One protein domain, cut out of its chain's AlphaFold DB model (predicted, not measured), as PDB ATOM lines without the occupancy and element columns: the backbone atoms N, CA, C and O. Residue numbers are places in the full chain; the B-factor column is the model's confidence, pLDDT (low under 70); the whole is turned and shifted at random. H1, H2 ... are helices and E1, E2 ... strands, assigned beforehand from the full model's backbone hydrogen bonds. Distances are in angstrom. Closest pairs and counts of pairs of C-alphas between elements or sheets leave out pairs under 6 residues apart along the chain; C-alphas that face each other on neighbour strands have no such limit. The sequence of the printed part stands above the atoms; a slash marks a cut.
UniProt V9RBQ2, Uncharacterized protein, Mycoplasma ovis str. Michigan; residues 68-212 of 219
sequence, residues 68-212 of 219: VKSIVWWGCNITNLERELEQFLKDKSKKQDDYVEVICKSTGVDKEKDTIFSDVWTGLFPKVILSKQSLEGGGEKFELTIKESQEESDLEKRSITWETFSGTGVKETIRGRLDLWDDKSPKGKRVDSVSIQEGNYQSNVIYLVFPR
ATOM      1  N   VAL A  68     320.339 301.814 332.171       81.12
ATOM      2  CA  VAL A  68     321.281 301.517 331.083       81.12
ATOM      3  C   VAL A  68     321.826 300.112 331.269       81.12
ATOM      4  O   VAL A  68     322.467 299.841 332.281       81.12
ATOM      5  N   LYS A  69     321.627 299.250 330.271       78.62
ATOM      6  CA  LYS A  69     322.028 297.841 330.345       78.62
ATOM      7  C   LYS A  69     323.376 297.548 329.717       78.62
ATOM      8  O   LYS A  69     324.159 296.797 330.286       78.62
ATOM      9  N   SER A  70     323.645 298.114 328.545       77.62
ATOM     10  CA  SER A  70     324.881 297.842 327.810       77.62
ATOM     11  C   SER A  70     325.278 299.022 326.928       77.62
ATOM     12  O   SER A  70     324.439 299.817 326.496       77.62
ATOM     13  N   ILE A  71     326.583 299.147 326.675       78.44
ATOM     14  CA  ILE A  71     327.160 300.041 325.666       78.44
ATOM     15  C   ILE A  71     328.255 299.256 324.945       78.44
ATOM     16  O   ILE A  71     329.209 298.811 325.578       78.44
ATOM     17  N   VAL A  72     328.129 299.092 323.627       79.81
ATOM     18  CA  VAL A  72     329.071 298.304 322.819       79.81
ATOM     19  C   VAL A  72     329.493 299.067 321.568       79.81
ATOM     20  O   VAL A  72     328.680 299.727 320.915       79.81
ATOM     21  N   TRP A  73     330.774 298.941 321.217       83.19
ATOM     22  CA  TRP A  73     331.381 299.539 320.028       83.19
ATOM     23  C   TRP A  73     331.548 298.514 318.909       83.19
ATOM     24  O   TRP A  73     332.037 297.397 319.121       83.19
ATOM     25  N   TRP A  74     331.183 298.931 317.701       83.06
ATOM     26  CA  TRP A  74     331.186 298.104 316.506       83.06
ATOM     27  C   TRP A  74     331.922 298.796 315.366       83.06
ATOM     28  O   TRP A  74     331.712 299.975 315.085       83.06
ATOM     29  N   GLY A  75     332.757 298.028 314.675       90.06
ATOM     30  CA  GLY A  75     333.314 298.392 313.381       90.06
ATOM     31  C   GLY A  75     332.420 297.825 312.290       90.06
ATOM     32  O   GLY A  75     332.261 296.607 312.189       90.06
ATOM     33  N   CYS A  76     331.847 298.703 311.480       93.19
ATOM     34  CA  CYS A  76     330.816 298.366 310.512       93.19
ATOM     35  C   CYS A  76     331.262 298.677 309.085       93.19
ATOM     36  O   CYS A  76     332.056 299.588 308.857       93.19
ATOM     37  N   ASN A  77     330.750 297.914 308.122       94.38
ATOM     38  CA  ASN A  77     331.004 298.116 306.701       94.38
ATOM     39  C   ASN A  77     329.706 297.970 305.897       94.38
ATOM     40  O   ASN A  77     328.947 297.029 306.130       94.38
ATOM     41  N   ILE A  78     329.472 298.875 304.945       92.94
ATOM     42  CA  ILE A  78     328.368 298.758 303.992       92.94
ATOM     43  C   ILE A  78     328.714 297.714 302.934       92.94
ATOM     44  O   ILE A  78     329.777 297.745 302.318       92.94
ATOM     45  N   THR A  79     327.781 296.805 302.686       91.62
ATOM     46  CA  THR A  79     327.922 295.740 301.694       91.62
ATOM     47  C   THR A  79     326.747 295.738 300.722       91.62
ATOM     48  O   THR A  79     325.771 296.476 300.881       91.62
ATOM     49  N   ASN A  80     326.867 294.936 299.662       90.44
ATOM     50  CA  ASN A  80     325.761 294.727 298.739       90.44
ATOM     51  C   ASN A  80     324.674 293.911 299.432       90.44
ATOM     52  O   ASN A  80     324.976 292.874 300.011       90.44
ATOM     53  N   LEU A  81     323.432 294.367 299.302       93.12
ATOM     54  CA  LEU A  81     322.283 293.723 299.916       93.12
ATOM     55  C   LEU A  81     322.105 292.290 299.388       93.12
ATOM     56  O   LEU A  81     321.928 292.073 298.189       93.12
ATOM     57  N   GLU A  82     322.151 291.310 300.285       94.00
ATOM     58  CA  GLU A  82     321.929 289.904 299.963       94.00
ATOM     59  C   GLU A  82     320.501 289.668 299.452       94.00
ATOM     60  O   GLU A  82     319.532 290.154 300.034       94.00
ATOM     61  N   ARG A  83     320.336 288.822 298.424       94.62
ATOM     62  CA  ARG A  83     319.026 288.513 297.806       94.62
ATOM     63  C   ARG A  83     317.952 288.086 298.814       94.62
ATOM     64  O   ARG A  83     316.776 288.408 298.654       94.62
ATOM     65  N   GLU A  84     318.334 287.332 299.840       94.25
ATOM     66  CA  GLU A  84     317.395 286.906 300.883       94.25
ATOM     67  C   GLU A  84     316.892 288.090 301.720       94.25
ATOM     68  O   GLU A  84     315.720 288.132 302.094       94.25
ATOM     69  N   LEU A  85     317.754 289.079 301.970       95.31
ATOM     70  CA  LEU A  85     317.415 290.300 302.697       95.31
ATOM     71  C   LEU A  85     316.646 291.295 301.814       95.31
ATOM     72  O   LEU A  85     315.747 291.975 302.309       95.31
ATOM     73  N   GLU A  86     316.903 291.320 300.502       95.50
ATOM     74  CA  GLU A  86     316.057 292.029 299.527       95.50
ATOM     75  C   GLU A  86     314.609 291.527 299.593       95.50
ATOM     76  O   GLU A  86     313.663 292.315 299.696       95.50
ATOM     77  N   GLN A  87     314.432 290.201 299.574       94.75
ATOM     78  CA  GLN A  87     313.113 289.582 299.655       94.75
ATOM     79  C   GLN A  87     312.443 289.865 301.006       94.75
ATOM     80  O   GLN A  87     311.261 290.204 301.034       94.75
ATOM     81  N   PHE A  88     313.194 289.813 302.108       95.31
ATOM     82  CA  PHE A  88     312.692 290.192 303.430       95.31
ATOM     83  C   PHE A  88     312.160 291.633 303.468       95.31
ATOM     84  O   PHE A  88     311.035 291.868 303.915       95.31
ATOM     85  N   LEU A  89     312.921 292.606 302.950       96.00
ATOM     86  CA  LEU A  89     312.481 294.004 302.893       96.00
ATOM     87  C   LEU A  89     311.209 294.164 302.054       96.00
ATOM     88  O   LEU A  89     310.296 294.899 302.442       96.00
ATOM     89  N   LYS A  90     311.116 293.437 300.938       95.12
ATOM     90  CA  LYS A  90     309.917 293.409 300.096       95.12
ATOM     91  C   LYS A  90     308.702 292.853 300.843       95.12
ATOM     92  O   LYS A  90     307.628 293.448 300.765       95.12
ATOM     93  N   ASP A  91     308.866 291.777 301.610       94.25
ATOM     94  CA  ASP A  91     307.796 291.178 302.425       94.25
ATOM     95  C   ASP A  91     307.342 292.095 303.575       94.25
ATOM     96  O   ASP A  91     306.217 291.977 304.077       94.25
ATOM     97  N   LYS A  92     308.203 293.044 303.962       93.75
ATOM     98  CA  LYS A  92     307.931 294.137 304.906       93.75
ATOM     99  C   LYS A  92     307.389 295.404 304.244       93.75
ATOM    100  O   LYS A  92     307.261 296.435 304.910       93.75
ATOM    101  N   SER A  93     307.066 295.351 302.950       95.00
ATOM    102  CA  SER A  93     306.606 296.498 302.159       95.00
ATOM    103  C   SER A  93     307.580 297.683 302.199       95.00
ATOM    104  O   SER A  93     307.166 298.843 302.138       95.00
ATOM    105  N   LYS A  94     308.882 297.411 302.330       95.31
ATOM    106  CA  LYS A  94     309.944 298.417 302.255       95.31
ATOM    107  C   LYS A  94     310.507 298.462 300.837       95.31
ATOM    108  O   LYS A  94     310.551 297.453 300.134       95.31
ATOM    109  N   LYS A  95     310.934 299.648 300.404       94.31
ATOM    110  CA  LYS A  95     311.648 299.802 299.135       94.31
ATOM    111  C   LYS A  95     313.101 299.415 299.352       94.31
ATOM    112  O   LYS A  95     313.768 299.996 300.200       94.31
ATOM    113  N   GLN A  96     313.575 298.455 298.572       92.62
ATOM    114  CA  GLN A  96     314.947 297.963 298.648       92.62
ATOM    115  C   GLN A  96     315.975 299.097 298.521       92.62
ATOM    116  O   GLN A  96     316.899 299.184 299.324       92.62
ATOM    117  N   ASP A  97     315.765 300.006 297.566       94.31
ATOM    118  CA  ASP A  97     316.681 301.118 297.289       94.31
ATOM    119  C   ASP A  97     316.792 302.132 298.432       94.31
ATOM    120  O   ASP A  97     317.733 302.927 298.438       94.31
ATOM    121  N   ASP A  98     315.881 302.103 299.406       96.06
ATOM    122  CA  ASP A  98     315.917 302.989 300.571       96.06
ATOM    123  C   ASP A  98     316.777 302.414 301.706       96.06
ATOM    124  O   ASP A  98     317.034 303.118 302.681       96.06
ATOM    125  N   TYR A  99     317.242 301.167 301.589       96.88
ATOM    126  CA  TYR A  99     318.009 300.461 302.614       96.88
ATOM    127  C   TYR A  99     319.398 300.072 302.109       96.88
ATOM    128  O   TYR A  99     319.649 299.961 300.907       96.88
ATOM    129  N   VAL A 100     320.313 299.867 303.050       95.38
ATOM    130  CA  VAL A 100     321.620 299.250 302.809       95.38
ATOM    131  C   VAL A 100     321.894 298.174 303.839       95.38
ATOM    132  O   VAL A 100     321.423 298.249 304.976       95.38
ATOM    133  N   GLU A 101     322.684 297.193 303.425       95.75
ATOM    134  CA  GLU A 101     323.206 296.167 304.308       95.75
ATOM    135  C   GLU A 101     324.505 296.637 304.956       95.75
ATOM    136  O   GLU A 101     325.437 297.068 304.275       95.75
ATOM    137  N   VAL A 102     324.568 296.544 306.277       95.38
ATOM    138  CA  VAL A 102     325.722 296.917 307.088       95.38
ATOM    139  C   VAL A 102     326.155 295.703 307.892       95.38
ATOM    140  O   VAL A 102     325.403 295.227 308.732       95.38
ATOM    141  N   ILE A 103     327.374 295.219 307.686       94.25
ATOM    142  CA  ILE A 103     327.938 294.141 308.502       94.25
ATOM    143  C   ILE A 103     328.769 294.773 309.609       94.25
ATOM    144  O   ILE A 103     329.728 295.495 309.331       94.25
ATOM    145  N   CYS A 104     328.415 294.487 310.856       92.62
ATOM    146  CA  CYS A 104     329.070 295.021 312.039       92.62
ATOM    147  C   CYS A 104     329.788 293.909 312.801       92.62
ATOM    148  O   CYS A 104     329.266 292.810 312.992       92.62
ATOM    149  N   LYS A 105     331.011 294.207 313.242       90.50
ATOM    150  CA  LYS A 105     331.845 293.323 314.057       90.50
ATOM    151  C   LYS A 105     332.305 294.059 315.307       90.50
ATOM    152  O   LYS A 105     332.697 295.221 315.216       90.50
ATOM    153  N   SER A 106     332.269 293.386 316.454       84.12
ATOM    154  CA  SER A 106     332.649 294.005 317.726       84.12
ATOM    155  C   SER A 106     334.111 294.467 317.683       84.12
ATOM    156  O   SER A 106     334.988 293.731 317.212       84.12
ATOM    157  N   THR A 107     334.373 295.697 318.132       75.75
ATOM    158  CA  THR A 107     335.717 296.308 318.174       75.75
ATOM    159  C   THR A 107     336.253 296.512 319.596       75.75
ATOM    160  O   THR A 107     337.414 296.891 319.746       75.75
ATOM    161  N   GLY A 108     335.449 296.248 320.634       61.00
ATOM    162  CA  GLY A 108     335.738 296.587 322.034       61.00
ATOM    163  C   GLY A 108     336.312 295.459 322.903       61.00
ATOM    164  O   GLY A 108     336.054 294.278 322.685       61.00
ATOM    165  N   VAL A 109     337.107 295.870 323.900       48.56
ATOM    166  CA  VAL A 109     337.995 295.066 324.769       48.56
ATOM    167  C   VAL A 109     337.293 294.562 326.044       48.56
ATOM    168  O   VAL A 109     337.695 293.535 326.595       48.56
ATOM    169  N   ASP A 110     336.203 295.212 326.458       51.12
ATOM    170  CA  ASP A 110     335.365 294.807 327.588       51.12
ATOM    171  C   ASP A 110     334.212 293.935 327.097       51.12
ATOM    172  O   ASP A 110     333.163 294.396 326.656       51.12
ATOM    173  N   LYS A 111     334.448 292.623 327.153       49.50
ATOM    174  CA  LYS A 111     333.468 291.575 326.856       49.50
ATOM    175  C   LYS A 111     332.454 291.422 327.990       49.50
ATOM    176  O   LYS A 111     332.196 290.292 328.419       49.50
ATOM    177  N   GLU A 112     331.873 292.509 328.490       49.88
ATOM    178  CA  GLU A 112     330.538 292.356 329.063       49.88
ATOM    179  C   GLU A 112     329.659 291.964 327.886       49.88
ATOM    180  O   GLU A 112     329.318 292.775 327.030       49.88
ATOM    181  N   LYS A 113     329.494 290.645 327.738       49.84
ATOM    182  CA  LYS A 113     328.800 290.035 326.619       49.84
ATOM    183  C   LYS A 113     327.401 290.605 326.625       49.84
ATOM    184  O   LYS A 113     326.573 290.182 327.429       49.84
ATOM    185  N   ASP A 114     327.153 291.523 325.711       54.97
ATOM    186  CA  ASP A 114     325.801 291.832 325.332       54.97
ATOM    187  C   ASP A 114     325.205 290.528 324.798       54.97
ATOM    188  O   ASP A 114     325.642 289.983 323.784       54.97
ATOM    189  N   THR A 115     324.297 289.932 325.568       57.81
ATOM    190  CA  THR A 115     323.724 288.619 325.248       57.81
ATOM    191  C   THR A 115     322.874 288.653 323.982       57.81
ATOM    192  O   THR A 115     322.489 287.598 323.476       57.81
ATOM    193  N   ILE A 116     322.557 289.851 323.487       65.62
ATOM    194  CA  ILE A 116     321.659 290.063 322.360       65.62
ATOM    195  C   ILE A 116     322.440 290.098 321.046       65.62
ATOM    196  O   ILE A 116     322.008 289.480 320.070       65.62
ATOM    197  N   PHE A 117     323.618 290.727 321.025       71.62
ATOM    198  CA  PHE A 117     324.419 290.866 319.813       71.62
ATOM    199  C   PHE A 117     325.470 289.759 319.674       71.62
ATOM    200  O   PHE A 117     326.328 289.552 320.528       71.62
ATOM    201  N   SER A 118     325.441 289.061 318.536       76.75
ATOM    202  CA  SER A 118     326.528 288.155 318.136       76.75
ATOM    203  C   SER A 118     327.808 288.940 317.807       76.75
ATOM    204  O   SER A 118     327.729 290.093 317.387       76.75
ATOM    205  N   ASP A 119     328.985 288.303 317.906       83.19
ATOM    206  CA  ASP A 119     330.295 288.911 317.561       83.19
ATOM    207  C   ASP A 119     330.316 289.564 316.165       83.19
ATOM    208  O   ASP A 119     331.079 290.503 315.908       83.19
ATOM    209  N   VAL A 120     329.488 289.032 315.263       89.00
ATOM    210  CA  VAL A 120     329.182 289.579 313.946       89.00
ATOM    211  C   VAL A 120     327.670 289.565 313.760       89.00
ATOM    212  O   VAL A 120     327.024 288.547 314.014       89.00
ATOM    213  N   TRP A 121     327.119 290.671 313.277       92.62
ATOM    214  CA  TRP A 121     325.707 290.791 312.924       92.62
ATOM    215  C   TRP A 121     325.533 291.706 311.711       92.62
ATOM    216  O   TRP A 121     326.438 292.462 311.346       92.62
ATOM    217  N   THR A 122     324.365 291.619 311.080       95.50
ATOM    218  CA  THR A 122     324.023 292.403 309.893       95.50
ATOM    219  C   THR A 122     322.872 293.346 310.216       95.50
ATOM    220  O   THR A 122     321.827 292.912 310.679       95.50
ATOM    221  N   GLY A 123     323.027 294.635 309.955       96.19
ATOM    222  CA  GLY A 123     321.962 295.621 310.051       96.19
ATOM    223  C   GLY A 123     321.441 296.034 308.682       96.19
ATOM    224  O   GLY A 123     322.218 296.321 307.775       96.19
ATOM    225  N   LEU A 124     320.123 296.127 308.539       97.62
ATOM    226  CA  LEU A 124     319.482 296.780 307.402       97.62
ATOM    227  C   LEU A 124     319.089 298.193 307.820       97.62
ATOM    228  O   LEU A 124     318.100 298.392 308.531       97.62
ATOM    229  N   PHE A 125     319.875 299.169 307.372       96.75
ATOM    230  CA  PHE A 125     319.714 300.572 307.743       96.75
ATOM    231  C   PHE A 125     319.045 301.361 306.614       96.75
ATOM    232  O   PHE A 125     319.486 301.274 305.464       96.75
ATOM    233  N   PRO A 126     318.037 302.194 306.918       97.12
ATOM    234  CA  PRO A 126     317.571 303.212 305.989       97.12
ATOM    235  C   PRO A 126     318.724 304.143 305.576       97.12
ATOM    236  O   PRO A 126     319.403 304.733 306.415       97.12
ATOM    237  N   LYS A 127     318.927 304.366 304.277       95.62
ATOM    238  CA  LYS A 127     319.976 305.271 303.768       95.62
ATOM    239  C   LYS A 127     319.856 306.681 304.338       95.62
ATOM    240  O   LYS A 127     320.855 307.372 304.513       95.62
ATOM    241  N   VAL A 128     318.631 307.117 304.638       95.94
ATOM    242  CA  VAL A 128     318.360 308.460 305.158       95.94
ATOM    243  C   VAL A 128     319.034 308.723 306.507       95.94
ATOM    244  O   VAL A 128     319.376 309.877 306.763       95.94
ATOM    245  N   ILE A 129     319.282 307.688 307.317       95.69
ATOM    246  CA  ILE A 129     319.850 307.832 308.664       95.69
ATOM    247  C   ILE A 129     321.379 307.725 308.707       95.69
ATOM    248  O   ILE A 129     322.012 308.181 309.661       95.69
ATOM    249  N   LEU A 130     321.985 307.166 307.660       94.44
ATOM    250  CA  LEU A 130     323.431 306.998 307.561       94.44
ATOM    251  C   LEU A 130     324.117 308.287 307.122       94.44
ATOM    252  O   LEU A 130     323.584 309.057 306.317       94.44
ATOM    253  N   SER A 131     325.314 308.530 307.654       93.31
ATOM    254  CA  SER A 131     326.121 309.682 307.261       93.31
ATOM    255  C   SER A 131     326.541 309.570 305.788       93.31
ATOM    256  O   SER A 131     326.647 308.476 305.227       93.31
ATOM    257  N   LYS A 132     326.776 310.715 305.128       90.19
ATOM    258  CA  LYS A 132     327.259 310.716 303.734       90.19
ATOM    259  C   LYS A 132     328.584 309.971 303.604       90.19
ATOM    260  O   LYS A 132     328.749 309.207 302.665       90.19
ATOM    261  N   GLN A 133     329.471 310.148 304.585       86.94
ATOM    262  CA  GLN A 133     330.762 309.472 304.643       86.94
ATOM    263  C   GLN A 133     330.601 307.947 304.606       86.94
ATOM    264  O   GLN A 133     331.263 307.292 303.809       86.94
ATOM    265  N   SER A 134     329.670 307.390 305.389       87.06
ATOM    266  CA  SER A 134     329.397 305.948 305.382       87.06
ATOM    267  C   SER A 134     328.917 305.449 304.019       87.06
ATOM    268  O   SER A 134     329.326 304.380 303.580       87.06
ATOM    269  N   LEU A 135     328.048 306.214 303.346       87.12
ATOM    270  CA  LEU A 135     327.450 305.835 302.059       87.12
ATOM    271  C   LEU A 135     328.414 305.980 300.874       87.12
ATOM    272  O   LEU A 135     328.392 305.159 299.961       87.12
ATOM    273  N   GLU A 136     329.229 307.033 300.868       82.94
ATOM    274  CA  GLU A 136     330.171 307.345 299.786       82.94
ATOM    275  C   GLU A 136     331.458 306.515 299.889       82.94
ATOM    276  O   GLU A 136     332.086 306.231 298.870       82.94
ATOM    277  N   GLY A 137     331.813 306.068 301.099       66.75
ATOM    278  CA  GLY A 137     333.037 305.320 301.386       66.75
ATOM    279  C   GLY A 137     333.115 303.914 300.781       66.75
ATOM    280  O   GLY A 137     334.150 303.275 300.910       66.75
ATOM    281  N   GLY A 138     332.057 303.409 300.129       58.25
ATOM    282  CA  GLY A 138     332.110 302.227 299.252       58.25
ATOM    283  C   GLY A 138     332.928 301.040 299.780       58.25
ATOM    284  O   GLY A 138     333.758 300.503 299.048       58.25
ATOM    285  N   GLY A 139     332.740 300.655 301.045       60.81
ATOM    286  CA  GLY A 139     333.542 299.614 301.699       60.81
ATOM    287  C   GLY A 139     334.425 300.109 302.854       60.81
ATOM    288  O   GLY A 139     335.063 299.291 303.525       60.81
ATOM    289  N   GLU A 140     334.499 301.421 303.086       69.06
ATOM    290  CA  GLU A 140     335.187 302.003 304.238       69.06
ATOM    291  C   GLU A 140     334.479 301.660 305.552       69.06
ATOM    292  O   GLU A 140     333.251 301.632 305.658       69.06
ATOM    293  N   LYS A 141     335.291 301.380 306.574       85.31
ATOM    294  CA  LYS A 141     334.792 301.050 307.905       85.31
ATOM    295  C   LYS A 141     334.347 302.321 308.616       85.31
ATOM    296  O   LYS A 141     335.106 303.284 308.673       85.31
ATOM    297  N   PHE A 142     333.172 302.281 309.224       90.81
ATOM    298  CA  PHE A 142     332.715 303.303 310.159       90.81
ATOM    299  C   PHE A 142     332.459 302.694 311.534       90.81
ATOM    300  O   PHE A 142     332.372 301.474 311.688       90.81
ATOM    301  N   GLU A 143     332.343 303.554 312.538       91.06
ATOM    302  CA  GLU A 143     332.077 303.141 313.910       91.06
ATOM    303  C   GLU A 143     330.609 303.365 314.252       91.06
ATOM    304  O   GLU A 143     330.019 304.403 313.926       91.06
ATOM    305  N   LEU A 144     330.038 302.373 314.925       92.69
ATOM    306  CA  LEU A 144     328.691 302.405 315.462       92.69
ATOM    307  C   LEU A 144     328.754 302.026 316.940       92.69
ATOM    308  O   LEU A 144     329.264 300.968 317.303       92.69
ATOM    309  N   THR A 145     328.218 302.889 317.786       92.06
ATOM    310  CA  THR A 145     328.008 302.625 319.206       92.06
ATOM    311  C   THR A 145     326.535 302.325 319.409       92.06
ATOM    312  O   THR A 145     325.686 303.134 319.024       92.06
ATOM    313  N   ILE A 146     326.247 301.179 320.021       90.88
ATOM    314  CA  ILE A 146     324.894 300.763 320.391       90.88
ATOM    315  C   ILE A 146     324.795 300.790 321.908       90.88
ATOM    316  O   ILE A 146     325.678 300.279 322.598       90.88
ATOM    317  N   LYS A 147     323.734 301.412 322.413       90.25
ATOM    318  CA  LYS A 147     323.389 301.426 323.832       90.25
ATOM    319  C   LYS A 147     321.983 300.874 324.015       90.25
ATOM    320  O   LYS A 147     321.048 301.427 323.435       90.25
ATOM    321  N   GLU A 148     321.848 299.850 324.848       88.94
ATOM    322  CA  GLU A 148     320.550 299.353 325.301       88.94
ATOM    323  C   GLU A 148     320.147 300.051 326.602       88.94
ATOM    324  O   GLU A 148     320.934 300.163 327.552       88.94
ATOM    325  N   SER A 149     318.900 300.503 326.656       90.25
ATOM    326  CA  SER A 149     318.264 300.930 327.896       90.25
ATOM    327  C   SER A 149     316.876 300.334 328.046       90.25
ATOM    328  O   SER A 149     316.211 299.964 327.079       90.25
ATOM    329  N   GLN A 150     316.445 300.211 329.292       88.88
ATOM    330  CA  GLN A 150     315.143 299.687 329.647       88.88
ATOM    331  C   GLN A 150     314.376 300.752 330.426       88.88
ATOM    332  O   GLN A 150     314.914 301.379 331.336       88.88
ATOM    333  N   GLU A 151     313.121 300.960 330.045       88.69
ATOM    334  CA  GLU A 151     312.215 301.879 330.723       88.69
ATOM    335  C   GLU A 151     310.998 301.094 331.213       88.69
ATOM    336  O   GLU A 151     310.336 300.377 330.451       88.69
ATOM    337  N   GLU A 152     310.714 301.190 332.507       82.12
ATOM    338  CA  GLU A 152     309.494 300.632 333.075       82.12
ATOM    339  C   GLU A 152     308.332 301.596 332.844       82.12
ATOM    340  O   GLU A 152     308.324 302.725 333.334       82.12
ATOM    341  N   SER A 153     307.329 301.155 332.081       71.38
ATOM    342  CA  SER A 153     306.095 301.919 331.931       71.38
ATOM    343  C   SER A 153     305.141 301.601 333.080       71.38
ATOM    344  O   SER A 153     304.525 300.528 333.112       71.38
ATOM    345  N   ASP A 154     304.958 302.573 333.975       67.81
ATOM    346  CA  ASP A 154     303.997 302.510 335.087       67.81
ATOM    347  C   ASP A 154     302.555 302.242 334.616       67.81
ATOM    348  O   ASP A 154     301.742 301.671 335.346       67.81
ATOM    349  N   LEU A 155     302.228 302.637 333.380       64.25
ATOM    350  CA  LEU A 155     300.882 302.539 332.815       64.25
ATOM    351  C   LEU A 155     300.564 301.153 332.242       64.25
ATOM    352  O   LEU A 155     299.416 300.714 332.316       64.25
ATOM    353  N   GLU A 156     301.552 300.452 331.680       59.84
ATOM    354  CA  GLU A 156     301.313 299.195 330.955       59.84
ATOM    355  C   GLU A 156     301.850 297.945 331.664       59.84
ATOM    356  O   GLU A 156     301.609 296.835 331.184       59.84
ATOM    357  N   LYS A 157     302.570 298.082 332.795       66.69
ATOM    358  CA  LYS A 157     303.341 296.984 333.431       66.69
ATOM    359  C   LYS A 157     304.216 296.219 332.430       66.69
ATOM    360  O   LYS A 157     304.516 295.037 332.608       66.69
ATOM    361  N   ARG A 158     304.575 296.879 331.336       70.31
ATOM    362  CA  ARG A 158     305.432 296.350 330.291       70.31
ATOM    363  C   ARG A 158     306.690 297.169 330.320       70.31
ATOM    364  O   ARG A 158     306.651 298.397 330.324       70.31
ATOM    365  N   SER A 159     307.792 296.451 330.345       82.00
ATOM    366  CA  SER A 159     309.071 297.081 330.173       82.00
ATOM    367  C   SER A 159     309.336 297.285 328.686       82.00
ATOM    368  O   SER A 159     309.147 296.365 327.885       82.00
ATOM    369  N   ILE A 160     309.718 298.505 328.324       87.56
ATOM    370  CA  ILE A 160     310.065 298.889 326.961       87.56
ATOM    371  C   ILE A 160     311.585 298.866 326.867       87.56
ATOM    372  O   ILE A 160     312.271 299.457 327.698       87.56
ATOM    373  N   THR A 161     312.106 298.163 325.866       90.62
ATOM    374  CA  THR A 161     313.542 298.170 325.571       90.62
ATOM    375  C   THR A 161     313.807 299.167 324.454       90.62
ATOM    376  O   THR A 161     313.101 299.193 323.441       90.62
ATOM    377  N   TRP A 162     314.808 300.007 324.661       92.56
ATOM    378  CA  TRP A 162     315.242 301.046 323.749       92.56
ATOM    379  C   TRP A 162     316.656 300.746 323.281       92.56
ATOM    380  O   TRP A 162     317.529 300.411 324.077       92.56
ATOM    381  N   GLU A 163     316.894 300.952 321.993       93.44
ATOM    382  CA  GLU A 163     318.235 300.965 321.434       93.44
ATOM    383  C   GLU A 163     318.590 302.362 320.950       93.44
ATOM    384  O   GLU A 163     317.804 303.043 320.282       93.44
ATOM    385  N   THR A 164     319.802 302.785 321.294       94.25
ATOM    386  CA  THR A 164     320.378 304.050 320.860       94.25
ATOM    387  C   THR A 164     321.599 303.799 319.990       94.25
ATOM    388  O   THR A 164     322.582 303.220 320.446       94.25
ATOM    389  N   PHE A 165     321.557 304.297 318.758       94.50
ATOM    390  CA  PHE A 165     322.637 304.237 317.780       94.50
ATOM    391  C   PHE A 165     323.344 305.584 317.695       94.50
ATOM    392  O   PHE A 165     322.708 306.623 317.526       94.50
ATOM    393  N   SER A 166     324.669 305.572 317.770       94.94
ATOM    394  CA  SER A 166     325.516 306.759 317.603       94.94
ATOM    395  C   SER A 166     326.854 306.383 316.962       94.94
ATOM    396  O   SER A 166     327.113 305.209 316.719       94.94
ATOM    397  N   GLY A 167     327.703 307.364 316.658       92.81
ATOM    398  CA  GLY A 167     329.012 307.142 316.032       92.81
ATOM    399  C   GLY A 167     329.134 307.795 314.658       92.81
ATOM    400  O   GLY A 167     328.253 308.537 314.227       92.81
ATOM    401  N   THR A 168     330.240 307.530 313.964       92.94
ATOM    402  CA  THR A 168     330.541 308.131 312.650       92.94
ATOM    403  C   THR A 168     329.654 307.583 311.529       92.94
ATOM    404  O   THR A 168     329.477 308.222 310.487       92.94
ATOM    405  N   GLY A 169     329.051 306.414 311.769       91.69
ATOM    406  CA  GLY A 169     328.147 305.732 310.852       91.69
ATOM    407  C   GLY A 169     326.853 306.470 310.530       91.69
ATOM    408  O   GLY A 169     326.349 306.388 309.406       91.69
ATOM    409  N   VAL A 170     326.318 307.191 311.513       94.31
ATOM    410  CA  VAL A 170     324.979 307.792 311.494       94.31
ATOM    411  C   VAL A 170     325.065 309.315 311.455       94.31
ATOM    412  O   VAL A 170     326.060 309.906 311.865       94.31
ATOM    413  N   LYS A 171     324.033 309.978 310.923       95.06
ATOM    414  CA  LYS A 171     324.007 311.452 310.830       95.06
ATOM    415  C   LYS A 171     323.887 312.144 312.187       95.06
ATOM    416  O   LYS A 171     324.404 313.240 312.360       95.06
ATOM    417  N   GLU A 172     323.164 311.521 313.105       94.81
ATOM    418  CA  GLU A 172     322.923 311.977 314.471       94.81
ATOM    419  C   GLU A 172     322.590 310.758 315.336       94.81
ATOM    420  O   GLU A 172     322.390 309.658 314.815       94.81
ATOM    421  N   THR A 173     322.548 310.949 316.652       95.12
ATOM    422  CA  THR A 173     322.130 309.900 317.583       95.12
ATOM    423  C   THR A 173     320.659 309.561 317.364       95.12
ATOM    424  O   THR A 173     319.806 310.448 317.359       95.12
ATOM    425  N   ILE A 174     320.362 308.275 317.202       95.06
ATOM    426  CA  ILE A 174     319.021 307.766 316.910       95.06
ATOM    427  C   ILE A 174     318.601 306.852 318.043       95.06
ATOM    428  O   ILE A 174     319.339 305.935 318.388       95.06
ATOM    429  N   ARG A 175     317.402 307.065 318.578       94.69
ATOM    430  CA  ARG A 175     316.792 306.192 319.580       94.69
ATOM    431  C   ARG A 175     315.540 305.551 318.997       94.69
ATOM    432  O   ARG A 175     314.720 306.225 318.369       94.69
ATOM    433  N   GLY A 176     315.394 304.250 319.191       95.38
ATOM    434  CA  GLY A 176     314.224 303.514 318.739       95.38
ATOM    435  C   GLY A 176     313.837 302.410 319.705       95.38
ATOM    436  O   GLY A 176     314.651 301.928 320.488       95.38
ATOM    437  N   ARG A 177     312.562 302.037 319.661       94.62
ATOM    438  CA  ARG A 177     312.019 300.939 320.455       94.62
ATOM    439  C   ARG A 177     312.437 299.619 319.819       94.62
ATOM    440  O   ARG A 177     312.181 299.429 318.630       94.62
ATOM    441  N   LEU A 178     313.036 298.739 320.612       93.44
ATOM    442  CA  LEU A 178     313.405 297.390 320.208       93.44
ATOM    443  C   LEU A 178     312.201 296.458 320.354       93.44
ATOM    444  O   LEU A 178     311.676 296.260 321.451       93.44
ATOM    445  N   ASP A 179     311.792 295.864 319.242       91.62
ATOM    446  CA  ASP A 179     310.825 294.779 319.197       91.62
ATOM    447  C   ASP A 179     311.565 293.504 318.758       91.62
ATOM    448  O   ASP A 179     312.111 293.419 317.652       91.62
ATOM    449  N   LEU A 180     311.622 292.530 319.666       88.06
ATOM    450  CA  LEU A 180     312.329 291.268 319.465       88.06
ATOM    451  C   LEU A 180     311.515 290.307 318.597       88.06
ATOM    452  O   LEU A 180     310.294 290.230 318.730       88.06
ATOM    453  N   TRP A 181     312.226 289.507 317.803       79.69
ATOM    454  CA  TRP A 181     311.699 288.360 317.059       79.69
ATOM    455  C   TRP A 181     310.602 288.715 316.060       79.69
ATOM    456  O   TRP A 181     309.420 288.443 316.246       79.69
ATOM    457  N   ASP A 182     311.026 289.247 314.924       78.38
ATOM    458  CA  ASP A 182     310.145 289.463 313.797       78.38
ATOM    459  C   ASP A 182     309.622 288.123 313.237       78.38
ATOM    460  O   ASP A 182     310.393 287.273 312.762       78.38
ATOM    461  N   ASP A 183     308.292 287.972 313.242       74.81
ATOM    462  CA  ASP A 183     307.537 286.799 312.774       74.81
ATOM    463  C   ASP A 183     307.912 286.331 311.356       74.81
ATOM    464  O   ASP A 183     307.651 285.186 310.981       74.81
ATOM    465  N   LYS A 184     308.512 287.208 310.541       82.56
ATOM    466  CA  LYS A 184     308.888 286.938 309.145       82.56
ATOM    467  C   LYS A 184     310.398 286.958 308.918       82.56
ATOM    468  O   LYS A 184     310.868 287.447 307.894       82.56
ATOM    469  N   SER A 185     311.166 286.431 309.862       87.19
ATOM    470  CA  SER A 185     312.619 286.311 309.715       87.19
ATOM    471  C   SER A 185     313.016 285.371 308.552       87.19
ATOM    472  O   SER A 185     312.395 284.315 308.389       87.19
ATOM    473  N   PRO A 186     314.071 285.685 307.771       89.75
ATOM    474  CA  PRO A 186     314.639 284.768 306.782       89.75
ATOM    475  C   PRO A 186     315.062 283.427 307.392       89.75
ATOM    476  O   PRO A 186     315.363 283.325 308.587       89.75
ATOM    477  N   LYS A 187     315.120 282.378 306.564       88.69
ATOM    478  CA  LYS A 187     315.505 281.036 307.018       88.69
ATOM    479  C   LYS A 187     316.903 281.064 307.646       88.69
ATOM    480  O   LYS A 187     317.833 281.607 307.067       88.69
ATOM    481  N   GLY A 188     317.045 280.463 308.828       88.50
ATOM    482  CA  GLY A 188     318.328 280.408 309.540       88.50
ATOM    483  C   GLY A 188     318.786 281.745 310.134       88.50
ATOM    484  O   GLY A 188     319.882 281.809 310.680       88.50
ATOM    485  N   LYS A 189     317.961 282.800 310.077       90.88
ATOM    486  CA  LYS A 189     318.261 284.109 310.667       90.88
ATOM    487  C   LYS A 189     317.212 284.483 311.724       90.88
ATOM    488  O   LYS A 189     316.053 284.061 311.657       90.88
ATOM    489  N   ARG A 190     317.626 285.210 312.757       91.19
ATOM    490  CA  ARG A 190     316.745 285.944 313.679       91.19
ATOM    491  C   ARG A 190     316.780 287.398 313.241       91.19
ATOM    492  O   ARG A 190     317.862 287.912 312.979       91.19
ATOM    493  N   VAL A 191     315.620 288.033 313.160       94.06
ATOM    494  CA  VAL A 191     315.532 289.470 312.913       94.06
ATOM    495  C   VAL A 191     314.845 290.125 314.094       94.06
ATOM    496  O   VAL A 191     313.756 289.705 314.468       94.06
ATOM    497  N   ASP A 192     315.474 291.152 314.644       94.19
ATOM    498  CA  ASP A 192     314.843 292.085 315.569       94.19
ATOM    499  C   ASP A 192     314.652 293.426 314.854       94.19
ATOM    500  O   ASP A 192     315.364 293.744 313.894       94.19
ATOM    501  N   SER A 193     313.663 294.207 315.275       95.62
ATOM    502  CA  SER A 193     313.354 295.492 314.648       95.62
ATOM    503  C   SER A 193     313.462 296.627 315.645       95.62
ATOM    504  O   SER A 193     312.935 296.535 316.749       95.62
ATOM    505  N   VAL A 194     314.086 297.723 315.226       96.31
ATOM    506  CA  VAL A 194     314.156 298.954 316.002       96.31
ATOM    507  C   VAL A 194     313.342 300.032 315.310       96.31
ATOM    508  O   VAL A 194     313.729 300.563 314.266       96.31
ATOM    509  N   SER A 195     312.191 300.349 315.896       96.69
ATOM    510  CA  SER A 195     311.269 301.366 315.395       96.69
ATOM    511  C   SER A 195     311.654 302.736 315.947       96.69
ATOM    512  O   SER A 195     311.557 302.970 317.152       96.69
ATOM    513  N   ILE A 196     312.072 303.660 315.080       95.69
ATOM    514  CA  ILE A 196     312.487 305.010 315.481       95.69
ATOM    515  C   ILE A 196     311.242 305.831 315.826       95.69
ATOM    516  O   ILE A 196     310.412 306.121 314.957       95.69
ATOM    517  N   GLN A 197     311.111 306.192 317.104       87.75
ATOM    518  CA  GLN A 197     309.924 306.869 317.639       87.75
ATOM    519  C   GLN A 197     310.059 308.396 317.655       87.75
ATOM    520  O   GLN A 197     309.045 309.092 317.669       87.75
ATOM    521  N   GLU A 198     311.285 308.921 317.619       85.56
ATOM    522  CA  GLU A 198     311.578 310.338 317.850       85.56
ATOM    523  C   GLU A 198     312.600 310.891 316.842       85.56
ATOM    524  O   GLU A 198     313.322 310.149 316.173       85.56
ATOM    525  N   GLY A 199     312.663 312.222 316.740       88.00
ATOM    526  CA  GLY A 199     313.635 312.935 315.909       88.00
ATOM    527  C   GLY A 199     313.290 312.981 314.415       88.00
ATOM    528  O   GLY A 199     312.173 312.682 313.990       88.00
ATOM    529  N   ASN A 200     314.275 313.368 313.598       89.81
ATOM    530  CA  ASN A 200     314.092 313.629 312.163       89.81
ATOM    531  C   ASN A 200     313.793 312.373 311.329       89.81
ATOM    532  O   ASN A 200     313.427 312.474 310.159       89.81
ATOM    533  N   TYR A 201     313.965 311.191 311.920       91.62
ATOM    534  CA  TYR A 201     313.815 309.904 311.242       91.62
ATOM    535  C   TYR A 201     312.673 309.064 311.802       91.62
ATOM    536  O   TYR A 201     312.628 307.859 311.546       91.62
ATOM    537  N   GLN A 202     311.742 309.687 312.527       89.94
ATOM    538  CA  GLN A 202     310.541 309.030 313.024       89.94
ATOM    539  C   GLN A 202     309.853 308.213 311.916       89.94
ATOM    540  O   GLN A 202     309.766 308.645 310.766       89.94
ATOM    541  N   SER A 203     309.330 307.036 312.271       90.88
ATOM    542  CA  SER A 203     308.675 306.065 311.367       90.88
ATOM    543  C   SER A 203     309.611 305.205 310.510       90.88
ATOM    544  O   SER A 203     309.142 304.310 309.799       90.88
ATOM    545  N   ASN A 204     310.923 305.434 310.565       96.31
ATOM    546  CA  ASN A 204     311.888 304.507 309.985       96.31
ATOM    547  C   ASN A 204     312.131 303.319 310.925       96.31
ATOM    548  O   ASN A 204     311.961 303.418 312.140       96.31
ATOM    549  N   VAL A 205     312.522 302.186 310.341       96.88
ATOM    550  CA  VAL A 205     312.799 300.945 311.072       96.88
ATOM    551  C   VAL A 205     314.187 300.464 310.683       96.88
ATOM    552  O   VAL A 205     314.505 300.418 309.496       96.88
ATOM    553  N   ILE A 206     315.003 300.126 311.673       97.44
ATOM    554  CA  ILE A 206     316.271 299.418 311.487       97.44
ATOM    555  C   ILE A 206     315.993 297.939 311.750       97.44
ATOM    556  O   ILE A 206     315.292 297.617 312.705       97.44
ATOM    557  N   TYR A 207     316.520 297.042 310.919       97.19
ATOM    558  CA  TYR A 207     316.419 295.603 311.180       97.19
ATOM    559  C   TYR A 207     317.781 295.045 311.565       97.19
ATOM    560  O   TYR A 207     318.748 295.228 310.828       97.19
ATOM    561  N   LEU A 208     317.841 294.351 312.694       95.56
ATOM    562  CA  LEU A 208     319.032 293.694 313.211       95.56
ATOM    563  C   LEU A 208     318.931 292.207 312.910       95.56
ATOM    564  O   LEU A 208     318.027 291.527 313.384       95.56
ATOM    565  N   VAL A 209     319.832 291.712 312.078       94.94
ATOM    566  CA  VAL A 209     319.814 290.357 311.539       94.94
ATOM    567  C   VAL A 209     320.970 289.567 312.141       94.94
ATOM    568  O   VAL A 209     322.145 289.870 311.927       94.94
ATOM    569  N   PHE A 210     320.617 288.508 312.857       91.38
ATOM    570  CA  PHE A 210     321.546 287.610 313.527       91.38
ATOM    571  C   PHE A 210     321.484 286.215 312.901       91.38
ATOM    572  O   PHE A 210     320.397 285.762 312.517       91.38
ATOM    573  N   PRO A 211     322.609 285.486 312.815       87.88
ATOM    574  CA  PRO A 211     322.549 284.062 312.520       87.88
ATOM    575  C   PRO A 211     321.764 283.358 313.636       87.88
ATOM    576  O   PRO A 211     321.996 283.616 314.818       87.88
ATOM    577  N   ARG A 212     320.829 282.461 313.294       82.62
ATOM    578  CA  ARG A 212     320.306 281.536 314.307       82.62
ATOM    579  C   ARG A 212     321.445 280.605 314.679       82.62
ATOM    580  O   ARG A 212     322.072 280.016 313.803       82.62
TER     581      ARG A 212
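What this domain is: This is residues 68 to 212 of the 219 residues of an uncharacterized protein of Mycoplasma ovis str. Michigan (UniProt V9RBQ2). The domain is a closed barrel of eight strands, E1 to E8, with two short helices, H1 and H2, packed on its outside. The long hairpin of E4 and E5 runs on past the barrel wall, and its tip, residues 153 to 158, sticks out free. The printed part has 145 residues, with two named helices and eight named strands in the order E1 H1 E2 E3 H2 E4 E5 E6 E7 E8, and its class is mostly strand. Round the ring run E1, E2, E3, E8, E7, E6, E5, E4 and back to E1, with neighbours antiparallel throughout. The whole is compact, with a radius of gyration of the C-alphas of 14.7 A and spans of 44 by 36 by 33 A.

Where its parts are: E1, residues 68 to 79, begins at C-alpha 68 (321.281, 301.517, 331.083), is 30.7 A long and bends by 58 degrees at residue 75. H1, residues 83 to 91, is 12.4 A long. E2, residues 99 to 106, measures 22.0 A, and E3, residues 120 to 126, measures 19.6 A. H2 is residues 132 to 136. E4, residues 141 to 153, reaches 37.4 A and ends at C-alpha 153 (306.095, 301.919, 331.931). E5, residues 158 to 166, is 25.9 A long. E6, residues 174 to 179, is followed by E7, residues 189 to 196, of 22.2 A, and E8, residues 205 to 211, which ends at C-alpha 211 (322.549, 284.062, 312.520).

How they stand to each other: In the barrel E1 has E2 on one side, with N 77 and O 103 at 2.9 A, and E4 on the other side, with N 74 and O 144 at 2.8 A. E2 and E3 form a hairpin, with N 102 and O 123 at 2.8 A. E3 is antiparallel to E8, with N 209 and O 122 at 2.7 A. E4 to E8 form a meander, each strand the antiparallel neighbour of the one before; within it N 147 and O 164 are 2.9 A apart, N 163 and O 176 2.9 A, N 179 and O 193 2.8 A, and N 192 and O 208 2.9 A. H1 is on the barrel, outside it, over E3 at a height over the sheet of 9.3 A; it runs slantwise to the strands, at 46 degrees to E3 on the local plane. H2 is also outside, over E1, with a height over the sheet of 9.3 A; its closest C-alphas to E1 are those of Leu 135 and Ile 78, 7.4 A apart. H1 and H2 are apart. In both helices every O i to N i+4 pair is within hydrogen-bond range.

The domain as a whole: The two C-alphas farthest apart, those of Gly 138 and Leu 155, are 45.8 A from each other. The printed part has no cut. The link from E2 to E3, residues 107 to 119, is long. The mean pLDDT of the printed part is 86.8; residues 108 to 116, 137 to 140 and 154 to 157 are under 70.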